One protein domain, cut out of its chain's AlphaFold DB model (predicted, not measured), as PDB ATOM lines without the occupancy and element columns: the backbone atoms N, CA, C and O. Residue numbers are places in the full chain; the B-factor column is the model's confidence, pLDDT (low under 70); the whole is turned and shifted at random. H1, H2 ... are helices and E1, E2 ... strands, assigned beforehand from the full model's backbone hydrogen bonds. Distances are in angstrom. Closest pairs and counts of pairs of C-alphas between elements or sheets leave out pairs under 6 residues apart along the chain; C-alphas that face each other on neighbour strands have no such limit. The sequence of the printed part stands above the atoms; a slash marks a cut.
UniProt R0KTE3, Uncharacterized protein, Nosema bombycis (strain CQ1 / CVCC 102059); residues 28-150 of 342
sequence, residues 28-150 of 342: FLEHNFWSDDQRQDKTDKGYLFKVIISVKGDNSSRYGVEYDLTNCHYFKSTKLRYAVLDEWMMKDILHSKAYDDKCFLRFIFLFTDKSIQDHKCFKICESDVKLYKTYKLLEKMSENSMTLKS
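This is residues 28 to 150 of the 342 residues of an uncharacterized protein of Nosema bombycis (strain CQ1 / CVCC 102059) (UniProt R0KTE3). A strongly twisted sheet of five strands, E3 E2 E6 E7 E8, curls like part of a barrel that is left open; H1 packs on one face of it, near the turn from E2 to E3. A smaller sheet, E1 E5 E4, stands loosely between the curled sheet's two edges, with E5 close to E3 and E1 near E8, while the short helices H2 and H3 lie at the far end from H1. The printed part has 123 residues with three named helices and eight named strands, in the order E1 E2 E3 E4 E5 H1 E6 H2 H3 E7 E8; both sheets are antiparallel and the class is mixed. The whole is compact, with a radius of gyration of the C-alphas of 15.4 A and spans of 44 by 37 by 25 A.

In the large sheet, E2, residues 46 to 56, bends by 61 degrees at residue 49. It is antiparallel to E6, residues 104 to 112, with N 52 and O 108 2.8 A apart, and forms a hairpin with E3, residues 62 to 67, with N 53 and O 65 2.9 A apart. E7, residues 130 to 142, pairs with E6 over residues 130 to 137, N 107 and O 134 being 2.9 A apart. Over residues 137 to 142 E7 pairs with E8, residues 145 to 149, in a hairpin with N 147 and O 139 2.9 A apart. H1, residues 87 to 98, is on one face of this sheet, and the two form two layers, a helix layer and a sheet layer; the closest C-alphas of H1 and E3, those of Met 89 and Tyr 63, are 6.3 A apart. H3, residues 125 to 128, only grazes the sheet, and H2, residues 119 to 123, is not on it. In the small sheet, E5, residues 80 to 85, is the inner strand. N 29 and O 83 are 2.8 A apart across to E1, residues 28 to 31. E4, residues 72 to 75, forms a hairpin with E5, N 73 and O 82 being 2.9 A apart. The closest C-alphas of E3 and E5, Tyr 67 and Ala 83, are 7.2 A apart. Every O i to N i+4 pair is within hydrogen-bond range in H1; H2 has 0 of 1, with 1 of 2 O i to N i+3 pairs, and H3 is too short for such a pair.

E1 begins at C-alpha 28, (397.495, -40.470, 71.278). E7 is 36.3 A long, E2 28.3 A, E6 26.0 A and H1 16.9 A. E8 ends at C-alpha 149, (382.497, -44.022, 66.040).

The C-alphas farthest apart, Tyr 99 and Lys 114, are 43.6 A apart. The printed part has no cut. The link from E1 to E2, 14 residues, is long; its residues 42 to 43 pair with 46 to 47 of E2. Mean pLDDT of the printed part is 79.0, with 25 residues under 70, among them 117 to 128.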
ATOM      1  N   PHE A  28     397.181 -39.370  72.169       87.62
ATOM      2  CA  PHE A  28     397.495 -40.470  71.278       87.62
ATOM      3  C   PHE A  28     396.222 -40.936  70.589       87.62
ATOM      4  O   PHE A  28     395.177 -41.072  71.225       87.62
ATOM      5  N   LEU A  29     396.323 -41.201  69.291       89.12
ATOM      6  CA  LEU A  29     395.298 -41.904  68.543       89.12
ATOM      7  C   LEU A  29     395.711 -43.358  68.385       89.12
ATOM      8  O   LEU A  29     396.697 -43.649  67.711       89.12
ATOM      9  N   GLU A  30     394.926 -44.255  68.964       89.69
ATOM     10  CA  GLU A  30     395.043 -45.687  68.716       89.69
ATOM     11  C   GLU A  30     394.595 -46.027  67.283       89.69
ATOM     12  O   GLU A  30     393.546 -45.558  66.830       89.69
ATOM     13  N   HIS A  31     395.382 -46.818  66.548       86.62
ATOM     14  CA  HIS A  31     395.069 -47.170  65.160       86.62
ATOM     15  C   HIS A  31     395.606 -48.539  64.717       86.62
ATOM     16  O   HIS A  31     396.479 -49.134  65.341       86.62
ATOM     17  N   ASN A  32     395.124 -49.003  63.560       84.81
ATOM     18  CA  ASN A  32     395.533 -50.248  62.902       84.81
ATOM     19  C   ASN A  32     395.919 -50.055  61.418       84.81
ATOM     20  O   ASN A  32     395.755 -50.960  60.610       84.81
ATOM     21  N   PHE A  33     396.406 -48.866  61.042       85.38
ATOM     22  CA  PHE A  33     396.715 -48.517  59.643       85.38
ATOM     23  C   PHE A  33     397.757 -49.415  58.945       85.38
ATOM     24  O   PHE A  33     397.601 -49.690  57.760       85.38
ATOM     25  N   TRP A  34     398.802 -49.847  59.656       82.00
ATOM     26  CA  TRP A  34     399.881 -50.718  59.147       82.00
ATOM     27  C   TRP A  34     399.944 -52.024  59.942       82.00
ATOM     28  O   TRP A  34     399.228 -52.133  60.932       82.00
ATOM     29  N   SER A  35     400.780 -52.988  59.555       72.75
ATOM     30  CA  SER A  35     400.977 -54.284  60.236       72.75
ATOM     31  C   SER A  35     401.943 -54.233  61.432       72.75
ATOM     32  O   SER A  35     402.618 -53.228  61.689       72.75
ATOM     33  N   ASP A  36     401.996 -55.332  62.201       68.88
ATOM     34  CA  ASP A  36     402.781 -55.537  63.446       68.88
ATOM     35  C   ASP A  36     404.279 -55.321  63.296       68.88
ATOM     36  O   ASP A  36     404.934 -54.849  64.224       68.88
ATOM     37  N   ASP A  37     404.798 -55.542  62.101       68.56
ATOM     38  CA  ASP A  37     406.190 -55.335  61.727       68.56
ATOM     39  C   ASP A  37     406.452 -53.976  61.055       68.56
ATOM     40  O   ASP A  37     407.516 -53.787  60.469       68.56
ATOM     41  N   GLN A  38     405.504 -53.029  61.139       66.38
ATOM     42  CA  GLN A  38     405.570 -51.719  60.475       66.38
ATOM     43  C   GLN A  38     405.798 -51.834  58.957       66.38
ATOM     44  O   GLN A  38     406.389 -50.951  58.335       66.38
ATOM     45  N   ARG A  39     405.330 -52.923  58.338       71.81
ATOM     46  CA  ARG A  39     405.393 -53.087  56.889       71.81
ATOM     47  C   ARG A  39     404.177 -52.464  56.217       71.81
ATOM     48  O   ARG A  39     403.113 -52.258  56.803       71.81
ATOM     49  N   GLN A  40     404.372 -52.122  54.950       77.31
ATOM     50  CA  GLN A  40     403.277 -51.732  54.079       77.31
ATOM     51  C   GLN A  40     402.662 -52.994  53.488       77.31
ATOM     52  O   GLN A  40     403.248 -53.615  52.599       77.31
ATOM     53  N   ASP A  41     401.472 -53.344  53.952       81.69
ATOM     54  CA  ASP A  41     400.702 -54.411  53.332       81.69
ATOM     55  C   ASP A  41     400.104 -53.939  52.006       81.69
ATOM     56  O   ASP A  41     399.643 -52.799  51.860       81.69
ATOM     57  N   LYS A  42     400.102 -54.838  51.020       85.94
ATOM     58  CA  LYS A  42     399.416 -54.597  49.754       85.94
ATOM     59  C   LYS A  42     397.916 -54.784  49.960       85.94
ATOM     60  O   LYS A  42     397.461 -55.876  50.281       85.94
ATOM     61  N   THR A  43     397.153 -53.733  49.703       86.06
ATOM     62  CA  THR A  43     395.686 -53.767  49.652       86.06
ATOM     63  C   THR A  43     395.193 -53.819  48.204       86.06
ATOM     64  O   THR A  43     395.969 -53.649  47.259       86.06
ATOM     65  N   ASP A  44     393.883 -53.980  48.020       84.31
ATOM     66  CA  ASP A  44     393.186 -53.774  46.741       84.31
ATOM     67  C   ASP A  44     393.461 -52.385  46.128       84.31
ATOM     68  O   ASP A  44     393.436 -52.210  44.909       84.31
ATOM     69  N   LYS A  45     393.785 -51.396  46.970       82.44
ATOM     70  CA  LYS A  45     394.097 -50.013  46.583       82.44
ATOM     71  C   LYS A  45     395.593 -49.744  46.391       82.44
ATOM     72  O   LYS A  45     395.938 -48.631  45.996       82.44
ATOM     73  N   GLY A  46     396.457 -50.730  46.638       87.19
ATOM     74  CA  GLY A  46     397.917 -50.598  46.637       87.19
ATOM     75  C   GLY A  46     398.509 -50.598  48.049       87.19
ATOM     76  O   GLY A  46     397.897 -51.090  48.996       87.19
ATOM     77  N   TYR A  47     399.708 -50.050  48.198       87.75
ATOM     78  CA  TYR A  47     400.438 -49.958  49.461       87.75
ATOM     79  C   TYR A  47     400.105 -48.652  50.182       87.75
ATOM     80  O   TYR A  47     400.265 -47.574  49.601       87.75
ATOM     81  N   LEU A  48     399.641 -48.735  51.436       87.69
ATOM     82  CA  LEU A  48     399.369 -47.544  52.244       87.69
ATOM     83  C   LEU A  48     400.685 -46.869  52.628       87.69
ATOM     84  O   LEU A  48     401.457 -47.377  53.441       87.69
ATOM     85  N   PHE A  49     400.896 -45.692  52.059       84.44
ATOM     86  CA  PHE A  49     402.104 -44.916  52.256       84.44
ATOM     87  C   PHE A  49     401.938 -43.904  53.401       84.44
ATOM     88  O   PHE A  49     402.779 -43.856  54.298       84.44
ATOM     89  N   LYS A  50     400.854 -43.123  53.404       87.75
ATOM     90  CA  LYS A  50     400.661 -42.017  54.353       87.75
ATOM     91  C   LYS A  50     399.195 -41.884  54.761       87.75
ATOM     92  O   LYS A  50     398.293 -42.119  53.954       87.75
ATOM     93  N   VAL A  51     398.958 -41.474  56.002       89.56
ATOM     94  CA  VAL A  51     397.638 -41.129  56.537       89.56
ATOM     95  C   VAL A  51     397.663 -39.687  57.016       89.56
ATOM     96  O   VAL A  51     398.413 -39.343  57.914       89.56
ATOM     97  N   ILE A  52     396.822 -38.830  56.450       91.12
ATOM     98  CA  ILE A  52     396.653 -37.452  56.910       91.12
ATOM     99  C   ILE A  52     395.371 -37.380  57.726       91.12
ATOM    100  O   ILE A  52     394.288 -37.687  57.216       91.12
ATOM    101  N   ILE A  53     395.479 -36.946  58.977       91.75
ATOM    102  CA  ILE A  53     394.333 -36.741  59.860       91.75
ATOM    103  C   ILE A  53     394.171 -35.248  60.075       91.75
ATOM    104  O   ILE A  53     395.135 -34.541  60.332       91.75
ATOM    105  N   SER A  54     392.952 -34.747  59.923       90.56
ATOM    106  CA  SER A  54     392.674 -33.320  60.067       90.56
ATOM    107  C   SER A  54     391.333 -33.061  60.725       90.56
ATOM    108  O   SER A  54     390.386 -33.832  60.561       90.56
ATOM    109  N   VAL A  55     391.248 -31.939  61.423       88.50
ATOM    110  CA  VAL A  55     390.044 -31.437  62.085       88.50
ATOM    111  C   VAL A  55     389.702 -30.062  61.513       88.50
ATOM    112  O   VAL A  55     390.547 -29.390  60.919       88.50
ATOM    113  N   LYS A  56     388.424 -29.685  61.568       82.44
ATOM    114  CA  LYS A  56     387.976 -28.360  61.133       82.44
ATOM    115  C   LYS A  56     388.156 -27.387  62.303       82.44
ATOM    116  O   LYS A  56     387.590 -27.647  63.356       82.44
ATOM    117  N   GLY A  57     388.885 -26.297  62.080       72.88
ATOM    118  CA  GLY A  57     389.017 -25.199  63.037       72.88
ATOM    119  C   GLY A  57     387.960 -24.104  62.839       72.88
ATOM    120  O   GLY A  57     387.110 -24.177  61.937       72.88
ATOM    121  N   ASP A  58     388.063 -23.063  63.663       60.22
ATOM    122  CA  ASP A  58     387.039 -22.024  63.872       60.22
ATOM    123  C   ASP A  58     386.700 -21.231  62.598       60.22
ATOM    124  O   ASP A  58     385.538 -20.933  62.329       60.22
ATOM    125  N   ASN A  59     387.684 -21.009  61.721       57.09
ATOM    126  CA  ASN A  59     387.526 -20.231  60.486       57.09
ATOM    127  C   ASN A  59     387.386 -21.088  59.226       57.09
ATOM    128  O   ASN A  59     387.758 -20.664  58.133       57.09
ATOM    129  N   SER A  60     386.894 -22.324  59.344       60.72
ATOM    130  CA  SER A  60     386.815 -23.301  58.242       60.72
ATOM    131  C   SER A  60     388.156 -23.721  57.619       60.72
ATOM    132  O   SER A  60     388.172 -24.576  56.726       60.72
ATOM    133  N   SER A  61     389.273 -23.217  58.148       67.44
ATOM    134  CA  SER A  61     390.597 -23.797  57.965       67.44
ATOM    135  C   SER A  61     390.635 -25.209  58.556       67.44
ATOM    136  O   SER A  61     389.861 -25.573  59.447       67.44
ATOM    137  N   ARG A  62     391.508 -26.052  58.004       71.44
ATOM    138  CA  ARG A  62     391.749 -27.395  58.524       71.44
ATOM    139  C   ARG A  62     393.191 -27.496  58.956       71.44
ATOM    140  O   ARG A  62     394.073 -27.343  58.114       71.44
ATOM    141  N   TYR A  63     393.401 -27.817  60.221       79.44
ATOM    142  CA  TYR A  63     394.695 -28.275  60.684       79.44
ATOM    143  C   TYR A  63     394.806 -29.778  60.417       79.44
ATOM    144  O   TYR A  63     393.858 -30.529  60.667       79.44
ATOM    145  N   GLY A  64     395.920 -30.209  59.828       83.94
ATOM    146  CA  GLY A  64     396.148 -31.597  59.454       83.94
ATOM    147  C   GLY A  64     397.555 -32.047  59.793       83.94
ATOM    148  O   GLY A  64     398.507 -31.314  59.549       83.94
ATOM    149  N   VAL A  65     397.658 -33.258  60.325       87.06
ATOM    150  CA  VAL A  65     398.916 -33.918  60.662       87.06
ATOM    151  C   VAL A  65     399.075 -35.130  59.762       87.06
ATOM    152  O   VAL A  65     398.118 -35.868  59.507       87.06
ATOM    153  N   GLU A  66     400.285 -35.307  59.255       88.88
ATOM    154  CA  GLU A  66     400.645 -36.426  58.400       88.88
ATOM    155  C   GLU A  66     401.306 -37.523  59.221       88.88
ATOM    156  O   GLU A  66     402.220 -37.263  59.998       88.88
ATOM    157  N   TYR A  67     400.855 -38.751  59.011       87.62
ATOM    158  CA  TYR A  67     401.359 -39.943  59.663       87.62
ATOM    159  C   TYR A  67     401.880 -40.927  58.630       87.62
ATOM    160  O   TYR A  67     401.236 -41.185  57.608       87.62
ATOM    161  N   ASP A  68     403.036 -41.495  58.919       83.81
ATOM    162  CA  ASP A  68     403.676 -42.553  58.160       83.81
ATOM    163  C   ASP A  68     404.376 -43.527  59.124       83.81
ATOM    164  O   ASP A  68     404.201 -43.480  60.343       83.81
ATOM    165  N   LEU A  69     405.160 -44.454  58.581       77.56
ATOM    166  CA  LEU A  69     405.855 -45.462  59.382       77.56
ATOM    167  C   LEU A  69     406.866 -44.875  60.384       77.56
ATOM    168  O   LEU A  69     407.214 -45.552  61.349       77.56
ATOM    169  N   THR A  70     407.337 -43.642  60.183       75.94
ATOM    170  CA  THR A  70     408.385 -43.020  61.007       75.94
ATOM    171  C   THR A  70     407.847 -42.343  62.266       75.94
ATOM    172  O   THR A  70     408.588 -42.199  63.238       75.94
ATOM    173  N   ASN A  71     406.570 -41.952  62.281       78.50
ATOM    174  CA  ASN A  71     405.960 -41.192  63.379       78.50
ATOM    175  C   ASN A  71     404.763 -41.902  64.042       78.50
ATOM    176  O   ASN A  71     404.033 -41.304  64.837       78.50
ATOM    177  N   CYS A  72     404.602 -43.195  63.758       79.56
ATOM    178  CA  CYS A  72     403.677 -44.091  64.443       79.56
ATOM    179  C   CYS A  72     404.437 -45.057  65.359       79.56
ATOM    180  O   CYS A  72     405.384 -45.728  64.945       79.56
ATOM    181  N   HIS A  73     403.981 -45.183  66.604       81.81
ATOM    182  CA  HIS A  73     404.658 -45.973  67.630       81.81
ATOM    183  C   HIS A  73     403.874 -47.242  67.953       81.81
ATOM    184  O   HIS A  73     402.702 -47.183  68.321       81.81
ATOM    185  N   TYR A  74     404.532 -48.396  67.853       82.19
ATOM    186  CA  TYR A  74     403.976 -49.674  68.294       82.19
ATOM    187  C   TYR A  74     404.371 -49.963  69.744       82.19
ATOM    188  O   TYR A  74     405.557 -50.016  70.078       82.19
ATOM    189  N   PHE A  75     403.381 -50.193  70.604       81.19
ATOM    190  CA  PHE A  75     403.601 -50.565  71.997       81.19
ATOM    191  C   PHE A  75     403.468 -52.079  72.160       81.19
ATOM    192  O   PHE A  75     402.372 -52.636  72.138       81.19
ATOM    193  N   LYS A  76     404.605 -52.757  72.373       79.62
ATOM    194  CA  LYS A  76     404.673 -54.226  72.500       79.62
ATOM    195  C   LYS A  76     403.781 -54.795  73.608       79.62
ATOM    196  O   LYS A  76     403.267 -55.896  73.449       79.62
ATOM    197  N   SER A  77     403.620 -54.073  74.718       80.44
ATOM    198  CA  SER A  77     402.848 -54.526  75.883       80.44
ATOM    199  C   SER A  77     401.345 -54.581  75.614       80.44
ATOM    200  O   SER A  77     400.688 -55.521  76.052       80.44
ATOM    201  N   THR A  78     400.806 -53.605  74.884       78.94
ATOM    202  CA  THR A  78     399.378 -53.543  74.544       78.94
ATOM    203  C   THR A  78     399.066 -54.179  73.193       78.94
ATOM    204  O   THR A  78     397.911 -54.492  72.930       78.94
ATOM    205  N   LYS A  79     400.085 -54.400  72.350       80.12
ATOM    206  CA  LYS A  79     399.944 -54.767  70.932       80.12
ATOM    207  C   LYS A  79     399.128 -53.739  70.135       80.12
ATOM    208  O   LYS A  79     398.469 -54.084  69.160       80.12
ATOM    209  N   LEU A  80     399.185 -52.472  70.547       81.12
ATOM    210  CA  LEU A  80     398.463 -51.364  69.919       81.12
ATOM    211  C   LEU A  80     399.442 -50.374  69.278       81.12
ATOM    212  O   LEU A  80     400.590 -50.236  69.719       81.12
ATOM    213  N   ARG A  81     398.987 -49.673  68.232       84.31
ATOM    214  CA  ARG A  81     399.735 -48.568  67.619       84.31
ATOM    215  C   ARG A  81     399.131 -47.238  67.995       84.31
ATOM    216  O   ARG A  81     397.912 -47.101  68.040       84.31
ATOM    217  N   TYR A  82     400.008 -46.263  68.166       87.12
ATOM    218  CA  TYR A  82     399.643 -44.913  68.531       87.12
ATOM    219  C   TYR A  82     400.300 -43.903  67.601       87.12
ATOM    220  O   TYR A  82     401.517 -43.904  67.401       87.12
ATOM    221  N   ALA A  83     399.473 -43.009  67.080       88.00
ATOM    222  CA  ALA A  83     399.890 -41.787  66.424       88.00
ATOM    223  C   ALA A  83     399.838 -40.654  67.454       88.00
ATOM    224  O   ALA A  83     398.819 -40.479  68.128       88.00
ATOM    225  N   VAL A  84     400.925 -39.894  67.603       86.44
ATOM    226  CA  VAL A  84     400.934 -38.728  68.497       86.44
ATOM    227  C   VAL A  84     400.084 -37.631  67.861       86.44
ATOM    228  O   VAL A  84     400.332 -37.216  66.728       86.44
ATOM    229  N   LEU A  85     399.056 -37.177  68.570       86.00
ATOM    230  CA  LEU A  85     398.230 -36.064  68.124       86.00
ATOM    231  C   LEU A  85     398.923 -34.751  68.472       86.00
ATOM    232  O   LEU A  85     399.359 -34.547  69.607       86.00
ATOM    233  N   ASP A  86     399.011 -33.866  67.485       84.56
ATOM    234  CA  ASP A  86     399.572 -32.536  67.677       84.56
ATOM    235  C   ASP A  86     398.697 -31.688  68.621       84.56
ATOM    236  O   ASP A  86     397.469 -31.813  68.662       84.56
ATOM    237  N   GLU A  87     399.339 -30.811  69.391       82.38
ATOM    238  CA  GLU A  87     398.687 -29.967  70.395       82.38
ATOM    239  C   GLU A  87     397.639 -29.024  69.782       82.38
ATOM    240  O   GLU A  87     396.564 -28.833  70.357       82.38
ATOM    241  N   TRP A  88     397.898 -28.497  68.583       83.12
ATOM    242  CA  TRP A  88     396.961 -27.637  67.859       83.12
ATOM    243  C   TRP A  88     395.741 -28.420  67.380       83.12
ATOM    244  O   TRP A  88     394.611 -27.966  67.551       83.12
ATOM    245  N   MET A  89     395.947 -29.641  66.874       85.88
ATOM    246  CA  MET A  89     394.844 -30.538  66.513       85.88
ATOM    247  C   MET A  89     393.953 -30.840  67.723       85.88
ATOM    248  O   MET A  89     392.726 -30.861  67.609       85.88
ATOM    249  N   MET A  90     394.558 -31.052  68.893       85.56
ATOM    250  CA  MET A  90     393.814 -31.302  70.125       85.56
ATOM    251  C   MET A  90     393.047 -30.079  70.610       85.56
ATOM    252  O   MET A  90     391.920 -30.226  71.083       85.56
ATOM    253  N   LYS A  91     393.613 -28.880  70.457       83.06
ATOM    254  CA  LYS A  91     392.912 -27.629  70.756       83.06
ATOM    255  C   LYS A  91     391.642 -27.488  69.915       83.06
ATOM    256  O   LYS A  91     390.580 -27.247  70.483       83.06
ATOM    257  N   ASP A  92     391.728 -27.736  68.609       83.75
ATOM    258  CA  ASP A  92     390.573 -27.692  67.701       83.75
ATOM    259  C   ASP A  92     389.524 -28.764  68.048       83.75
ATOM    260  O   ASP A  92     388.321 -28.498  68.059       83.75
ATOM    261  N   ILE A  93     389.960 -29.982  68.396       84.19
ATOM    262  CA  ILE A  93     389.065 -31.052  68.862       84.19
ATOM    263  C   ILE A  93     388.299 -30.616  70.116       84.19
ATOM    264  O   ILE A  93     387.076 -30.762  70.174       84.19
ATOM    265  N   LEU A  94     389.006 -30.092  71.121       80.44
ATOM    266  CA  LEU A  94     388.401 -29.685  72.388       80.44
ATOM    267  C   LEU A  94     387.463 -28.489  72.203       80.44
ATOM    268  O   LEU A  94     386.376 -28.490  72.775       80.44
ATOM    269  N   HIS A  95     387.841 -27.520  71.366       75.56
ATOM    270  CA  HIS A  95     387.006 -26.364  71.054       75.56
ATOM    271  C   HIS A  95     385.731 -26.768  70.305       75.56
ATOM    272  O   HIS A  95     384.641 -26.377  70.710       75.56
ATOM    273  N   SER A  96     385.836 -27.634  69.288       71.50
ATOM    274  CA  SER A  96     384.671 -28.086  68.511       71.50
ATOM    275  C   SER A  96     383.581 -28.743  69.368       71.50
ATOM    276  O   SER A  96     382.399 -28.585  69.083       71.50
ATOM    277  N   LYS A  97     383.964 -29.420  70.459       65.88
ATOM    278  CA  LYS A  97     383.019 -30.038  71.400       65.88
ATOM    279  C   LYS A  97     382.385 -29.065  72.393       65.88
ATOM    280  O   LYS A  97     381.378 -29.422  72.990       65.88
ATOM    281  N   ALA A  98     382.944 -27.873  72.592       57.88
ATOM    282  CA  ALA A  98     382.377 -26.882  73.509       57.88
ATOM    283  C   ALA A  98     381.071 -26.255  72.981       57.88
ATOM    284  O   ALA A  98     380.300 -25.715  73.767       57.88
ATOM    285  N   TYR A  99     380.813 -26.355  71.672       55.41
ATOM    286  CA  TYR A  99     379.633 -25.788  71.004       55.41
ATOM    287  C   TYR A  99     378.546 -26.826  70.689       55.41
ATOM    288  O   TYR A  99     377.701 -26.571  69.837       55.41
ATOM    289  N   ASP A 100     378.587 -28.005  71.325       54.38
ATOM    290  CA  ASP A 100     377.684 -29.142  71.051       54.38
ATOM    291  C   ASP A 100     377.676 -29.613  69.580       54.38
ATOM    292  O   ASP A 100     376.820 -30.379  69.132       54.38
ATOM    293  N   ASP A 101     378.686 -29.201  68.812       64.88
ATOM    294  CA  ASP A 101     378.858 -29.599  67.428       64.88
ATOM    295  C   ASP A 101     379.547 -30.969  67.360       64.88
ATOM    296  O   ASP A 101     380.577 -31.241  67.987       64.88
ATOM    297  N   LYS A 102     378.992 -31.860  66.536       78.88
ATOM    298  CA  LYS A 102     379.605 -33.159  66.242       78.88
ATOM    299  C   LYS A 102     381.006 -32.961  65.655       78.88
ATOM    300  O   LYS A 102     381.167 -32.438  64.549       78.88
ATOM    301  N   CYS A 103     382.026 -33.432  66.369       85.31
ATOM    302  CA  CYS A 103     383.416 -33.350  65.929       85.31
ATOM    303  C   CYS A 103     383.741 -34.489  64.952       85.31
ATOM    304  O   CYS A 103     383.829 -35.653  65.345       85.31
ATOM    305  N   PHE A 104     383.945 -34.161  63.675       86.81
ATOM    306  CA  PHE A 104     384.369 -35.125  62.657       86.81
ATOM    307  C   PHE A 104     385.856 -34.976  62.346       86.81
ATOM    308  O   PHE A 104     386.298 -33.940  61.842       86.81
ATOM    309  N   LEU A 105     386.611 -36.054  62.548       89.00
ATOM    310  CA  LEU A 105     387.982 -36.163  62.069       89.00
ATOM    311  C   LEU A 105     387.991 -36.646  60.621       89.00
ATOM    312  O   LEU A 105     387.340 -37.629  60.265       89.00
ATOM    313  N   ARG A 106     388.740 -35.945  59.771       89.25
ATOM    314  CA  ARG A 106     388.945 -36.277  58.362       89.25
ATOM    315  C   ARG A 106     390.215 -37.102  58.219       89.25
ATOM    316  O   ARG A 106     391.295 -36.589  58.488       89.25
ATOM    317  N   PHE A 107     390.074 -38.312  57.696       90.69
ATOM    318  CA  PHE A 107     391.177 -39.205  57.362       90.69
ATOM    319  C   PHE A 107     391.382 -39.228  55.850       90.69
ATOM    320  O   PHE A 107     390.431 -39.415  55.086       90.69
ATOM    321  N   ILE A 108     392.621 -39.043  55.413       89.75
ATOM    322  CA  ILE A 108     393.040 -39.163  54.020       89.75
ATOM    323  C   ILE A 108     394.155 -40.204  53.964       89.75
ATOM    324  O   ILE A 108     395.241 -39.984  54.477       89.75
ATOM    325  N   PHE A 109     393.872 -41.331  53.332       89.44
ATOM    326  CA  PHE A 109     394.796 -42.427  53.096       89.44
ATOM    327  C   PHE A 109     395.390 -42.281  51.697       89.44
ATOM    328  O   PHE A 109     394.656 -42.154  50.712       89.44
ATOM    329  N   LEU A 110     396.712 -42.285  51.617       88.12
ATOM    330  CA  LEU A 110     397.466 -42.144  50.380       88.12
ATOM    331  C   LEU A 110     398.114 -43.482  50.045       88.12
ATOM    332  O   LEU A 110     398.960 -43.975  50.792       88.12
ATOM    333  N   PHE A 111     397.691 -44.063  48.926       87.44
ATOM    334  CA  PHE A 111     398.171 -45.347  48.437       87.44
ATOM    335  C   PHE A 111     399.081 -45.171  47.229       87.44
ATOM    336  O   PHE A 111     398.885 -44.267  46.418       87.44
ATOM    337  N   THR A 112     400.042 -46.076  47.099       86.62
ATOM    338  CA  THR A 112     400.989 -46.139  45.981       86.62
ATOM    339  C   THR A 112     401.005 -47.550  45.400       86.62
ATOM    340  O   THR A 112     400.671 -48.519  46.081       86.62
ATOM    341  N   ASP A 113     401.379 -47.690  44.131       84.00
ATOM    342  CA  ASP A 113     401.389 -49.005  43.475       84.00
ATOM    343  C   ASP A 113     402.603 -49.867  43.869       84.00
ATOM    344  O   ASP A 113     402.578 -51.089  43.714       84.00
ATOM    345  N   LYS A 114     403.650 -49.247  44.427       82.69
ATOM    346  CA  LYS A 114     404.878 -49.904  44.895       82.69
ATOM    347  C   LYS A 114     405.072 -49.668  46.387       82.69
ATOM    348  O   LYS A 114     404.802 -48.578  46.873       82.69
ATOM    349  N   SER A 115     405.602 -50.665  47.090       82.12
ATOM    350  CA  SER A 115     406.021 -50.482  48.480       82.12
ATOM    351  C   SER A 115     407.176 -49.480  48.553       82.12
ATOM    352  O   SER A 115     408.124 -49.546  47.767       82.12
ATOM    353  N   ILE A 116     407.093 -48.559  49.506       74.94
ATOM    354  CA  ILE A 116     408.109 -47.546  49.769       74.94
ATOM    355  C   ILE A 116     408.934 -48.002  50.974       74.94
ATOM    356  O   ILE A 116     408.425 -48.066  52.091       74.94
ATOM    357  N   GLN A 117     410.205 -48.333  50.732       65.12
ATOM    358  CA  GLN A 117     411.112 -48.889  51.746       65.12
ATOM    359  C   GLN A 117     412.013 -47.844  52.429       65.12
ATOM    360  O   GLN A 117     412.462 -48.080  53.545       65.12
ATOM    361  N   ASP A 118     412.276 -46.697  51.792       62.84
ATOM    362  CA  ASP A 118     413.161 -45.638  52.307       62.84
ATOM    363  C   ASP A 118     412.438 -44.288  52.286       62.84
ATOM    364  O   ASP A 118     411.822 -43.941  51.278       62.84
ATOM    365  N   HIS A 119     412.574 -43.509  53.367       58.44
ATOM    366  CA  HIS A 119     412.122 -42.120  53.507       58.44
ATOM    367  C   HIS A 119     412.494 -41.247  52.289       58.44
ATOM    368  O   HIS A 119     411.726 -40.371  51.895       58.44
ATOM    369  N   LYS A 120     413.641 -41.490  51.637       58.06
ATOM    370  CA  LYS A 120     414.062 -40.712  50.455       58.06
ATOM    371  C   LYS A 120     413.163 -40.942  49.237       58.06
ATOM    372  O   LYS A 120     412.968 -40.024  48.442       58.06
ATOM    373  N   CYS A 121     412.560 -42.124  49.120       57.28
ATOM    374  CA  CYS A 121     411.616 -42.456  48.055       57.28
ATOM    375  C   CYS A 121     410.241 -41.789  48.254       57.28
ATOM    376  O   CYS A 121     409.439 -41.758  47.321       57.28
ATOM    377  N   PHE A 122     409.973 -41.207  49.432       58.31
ATOM    378  CA  PHE A 122     408.677 -40.604  49.767       58.31
ATOM    379  C   PHE A 122     408.395 -39.353  48.928       58.31
ATOM    380  O   PHE A 122     407.253 -39.128  48.542       58.31
ATOM    381  N   LYS A 123     409.428 -38.560  48.605       56.81
ATOM    382  CA  LYS A 123     409.289 -37.333  47.799       56.81
ATOM    383  C   LYS A 123     409.103 -37.599  46.301       56.81
ATOM    384  O   LYS A 123     408.619 -36.731  45.590       56.81
ATOM    385  N   ILE A 124     409.513 -38.774  45.816       54.00
ATOM    386  CA  ILE A 124     409.526 -39.111  44.380       54.00
ATOM    387  C   ILE A 124     408.187 -39.726  43.940       54.00
ATOM    388  O   ILE A 124     407.780 -39.560  42.796       54.00
ATOM    389  N   CYS A 125     407.465 -40.392  44.847       56.34
ATOM    390  CA  CYS A 125     406.215 -41.093  44.540       56.34
ATOM    391  C   CYS A 125     404.954 -40.208  44.478       56.34
ATOM    392  O   CYS A 125     403.865 -40.751  44.305       56.34
ATOM    393  N   GLU A 126     405.052 -38.880  44.618       55.94
ATOM    394  CA  GLU A 126     403.868 -38.001  44.668       55.94
ATOM    395  C   GLU A 126     403.056 -37.959  43.358       55.94
ATOM    396  O   GLU A 126     401.882 -37.588  43.387       55.94
ATOM    397  N   SER A 127     403.627 -38.388  42.225       56.41
ATOM    398  CA  SER A 127     402.958 -38.347  40.918       56.41
ATOM    399  C   SER A 127     401.874 -39.417  40.710       56.41
ATOM    400  O   SER A 127     400.918 -39.144  39.994       56.41
ATOM    401  N   ASP A 128     401.962 -40.583  41.370       68.69
ATOM    402  CA  ASP A 128     401.046 -41.729  41.172       68.69
ATOM    403  C   ASP A 128     400.320 -42.144  42.467       68.69
ATOM    404  O   ASP A 128     400.187 -43.325  42.809       68.69
ATOM    405  N   VAL A 129     399.852 -41.160  43.239       77.94
ATOM    406  CA  VAL A 129     399.201 -41.408  44.533       77.94
ATOM    407  C   VAL A 129     397.688 -41.571  44.384       77.94
ATOM    408  O   VAL A 129     396.948 -40.655  44.013       77.94
ATOM    409  N   LYS A 130     397.177 -42.733  44.793       83.50
ATOM    410  CA  LYS A 130     395.740 -42.981  44.934       83.50
ATOM    411  C   LYS A 130     395.259 -42.473  46.291       83.50
ATOM    412  O   LYS A 130     395.535 -43.055  47.333       83.50
ATOM    413  N   LEU A 131     394.451 -41.417  46.268       85.50
ATOM    414  CA  LEU A 131     393.831 -40.865  47.474       85.50
ATOM    415  C   LEU A 131     392.526 -41.593  47.831       85.50
ATOM    416  O   LEU A 131     391.656 -41.763  46.972       85.50
ATOM    417  N   TYR A 132     392.364 -41.962  49.101       83.88
ATOM    418  CA  TYR A 132     391.111 -42.408  49.710       83.88
ATOM    419  C   TYR A 132     390.805 -41.541  50.935       83.88
ATOM    420  O   TYR A 132     391.689 -41.204  51.707       83.88
ATOM    421  N   LYS A 133     389.554 -41.133  51.118       84.69
ATOM    422  CA  LYS A 133     389.155 -40.145  52.121       84.69
ATOM    423  C   LYS A 133     387.902 -40.609  52.838       84.69
ATOM    424  O   LYS A 133     386.914 -40.933  52.190       84.69
ATOM    425  N   THR A 134     387.919 -40.535  54.159       85.81
ATOM    426  CA  THR A 134     386.782 -40.866  55.021       85.81
ATOM    427  C   THR A 134     386.723 -39.918  56.219       85.81
ATOM    428  O   THR A 134     387.637 -39.117  56.435       85.81
ATOM    429  N   TYR A 135     385.634 -39.982  56.975       86.75
ATOM    430  CA  TYR A 135     385.453 -39.226  58.207       86.75
ATOM    431  C   TYR A 135     385.063 -40.169  59.341       86.75
ATOM    432  O   TYR A 135     384.423 -41.194  59.110       86.75
ATOM    433  N   LYS A 136     385.447 -39.815  60.565       88.19
ATOM    434  CA  LYS A 136     385.047 -40.521  61.784       88.19
ATOM    435  C   LYS A 136     384.505 -39.515  62.785       88.19
ATOM    436  O   LYS A 136     385.104 -38.454  62.966       88.19
ATOM    437  N   LEU A 137     383.379 -39.853  63.403       88.31
ATOM    438  CA  LEU A 137     382.804 -39.061  64.480       88.31
ATOM    439  C   LEU A 137     383.588 -39.331  65.762       88.31
ATOM    440  O   LEU A 137     383.837 -40.487  66.105       88.31
ATOM    441  N   LEU A 138     383.977 -38.270  66.455       87.94
ATOM    442  CA  LEU A 138     384.711 -38.355  67.702       87.94
ATOM    443  C   LEU A 138     383.766 -38.156  68.887       87.94
ATOM    444  O   LEU A 138     383.296 -37.048  69.144       87.94
ATOM    445  N   GLU A 139     383.578 -39.191  69.695       84.88
ATOM    446  CA  GLU A 139     382.725 -39.143  70.884       84.88
ATOM    447  C   GLU A 139     383.541 -39.171  72.167       84.88
ATOM    448  O   GLU A 139     384.613 -39.766  72.226       84.88
ATOM    449  N   LYS A 140     383.081 -38.435  73.183       82.25
ATOM    450  CA  LYS A 140     383.763 -38.389  74.476       82.25
ATOM    451  C   LYS A 140     383.242 -39.558  75.305       82.25
ATOM    452  O   LYS A 140     382.051 -39.603  75.580       82.25
ATOM    453  N   MET A 141     384.131 -40.467  75.696       81.06
ATOM    454  CA  MET A 141     383.779 -41.600  76.558       81.06
ATOM    455  C   MET A 141     384.050 -41.276  78.023       81.06
ATOM    456  O   MET A 141     383.267 -41.616  78.903       81.06
ATOM    457  N   SER A 142     385.159 -40.588  78.292       79.31
ATOM    458  CA  SER A 142     385.516 -40.121  79.627       79.31
ATOM    459  C   SER A 142     386.265 -38.794  79.551       79.31
ATOM    460  O   SER A 142     386.487 -38.240  78.474       79.31
ATOM    461  N   GLU A 143     386.666 -38.255  80.699       71.81
ATOM    462  CA  GLU A 143     387.461 -37.026  80.764       71.81
ATOM    463  C   GLU A 143     388.776 -37.119  79.972       71.81
ATOM    464  O   GLU A 143     389.203 -36.141  79.361       71.81
ATOM    465  N   ASN A 144     389.370 -38.315  79.915       76.06
ATOM    466  CA  ASN A 144     390.676 -38.552  79.301       76.06
ATOM    467  C   ASN A 144     390.635 -39.464  78.068       76.06
ATOM    468  O   ASN A 144     391.693 -39.813  77.551       76.06
ATOM    469  N   SER A 145     389.453 -39.854  77.583       82.75
ATOM    470  CA  SER A 145     389.345 -40.741  76.421       82.75
ATOM    471  C   SER A 145     388.220 -40.346  75.473       82.75
ATOM    472  O   SER A 145     387.143 -39.885  75.871       82.75
ATOM    473  N   MET A 146     388.488 -40.541  74.186       85.06
ATOM    474  CA  MET A 146     387.526 -40.359  73.112       85.06
ATOM    475  C   MET A 146     387.601 -41.552  72.169       85.06
ATOM    476  O   MET A 146     388.673 -42.122  71.974       85.06
ATOM    477  N   THR A 147     386.476 -41.909  71.564       87.00
ATOM    478  CA  THR A 147     386.386 -43.027  70.621       87.00
ATOM    479  C   THR A 147     385.952 -42.547  69.251       87.00
ATOM    480  O   THR A 147     385.135 -41.632  69.118       87.00
ATOM    481  N   LEU A 148     386.490 -43.197  68.221       85.81
ATOM    482  CA  LEU A 148     386.060 -42.996  66.845       85.81
ATOM    483  C   LEU A 148     384.867 -43.895  66.553       85.81
ATOM    484  O   LEU A 148     385.022 -45.099  66.340       85.81
ATOM    485  N   LYS A 149     383.677 -43.305  66.499       82.06
ATOM    486  CA  LYS A 149     382.497 -44.022  66.040       82.06
ATOM    487  C   LYS A 149     382.489 -44.164  64.524       82.06
ATOM    488  O   LYS A 149     382.975 -43.317  63.765       82.06
ATOM    489  N   SER A 150     381.908 -45.276  64.094       67.88
ATOM    490  CA  SER A 150     381.679 -45.631  62.697       67.88
ATOM    491  C   SER A 150     380.196 -45.556  62.328       67.88
ATOM    492  O   SER A 150     379.762 -46.286  61.447       67.88
TER     493      SER A 150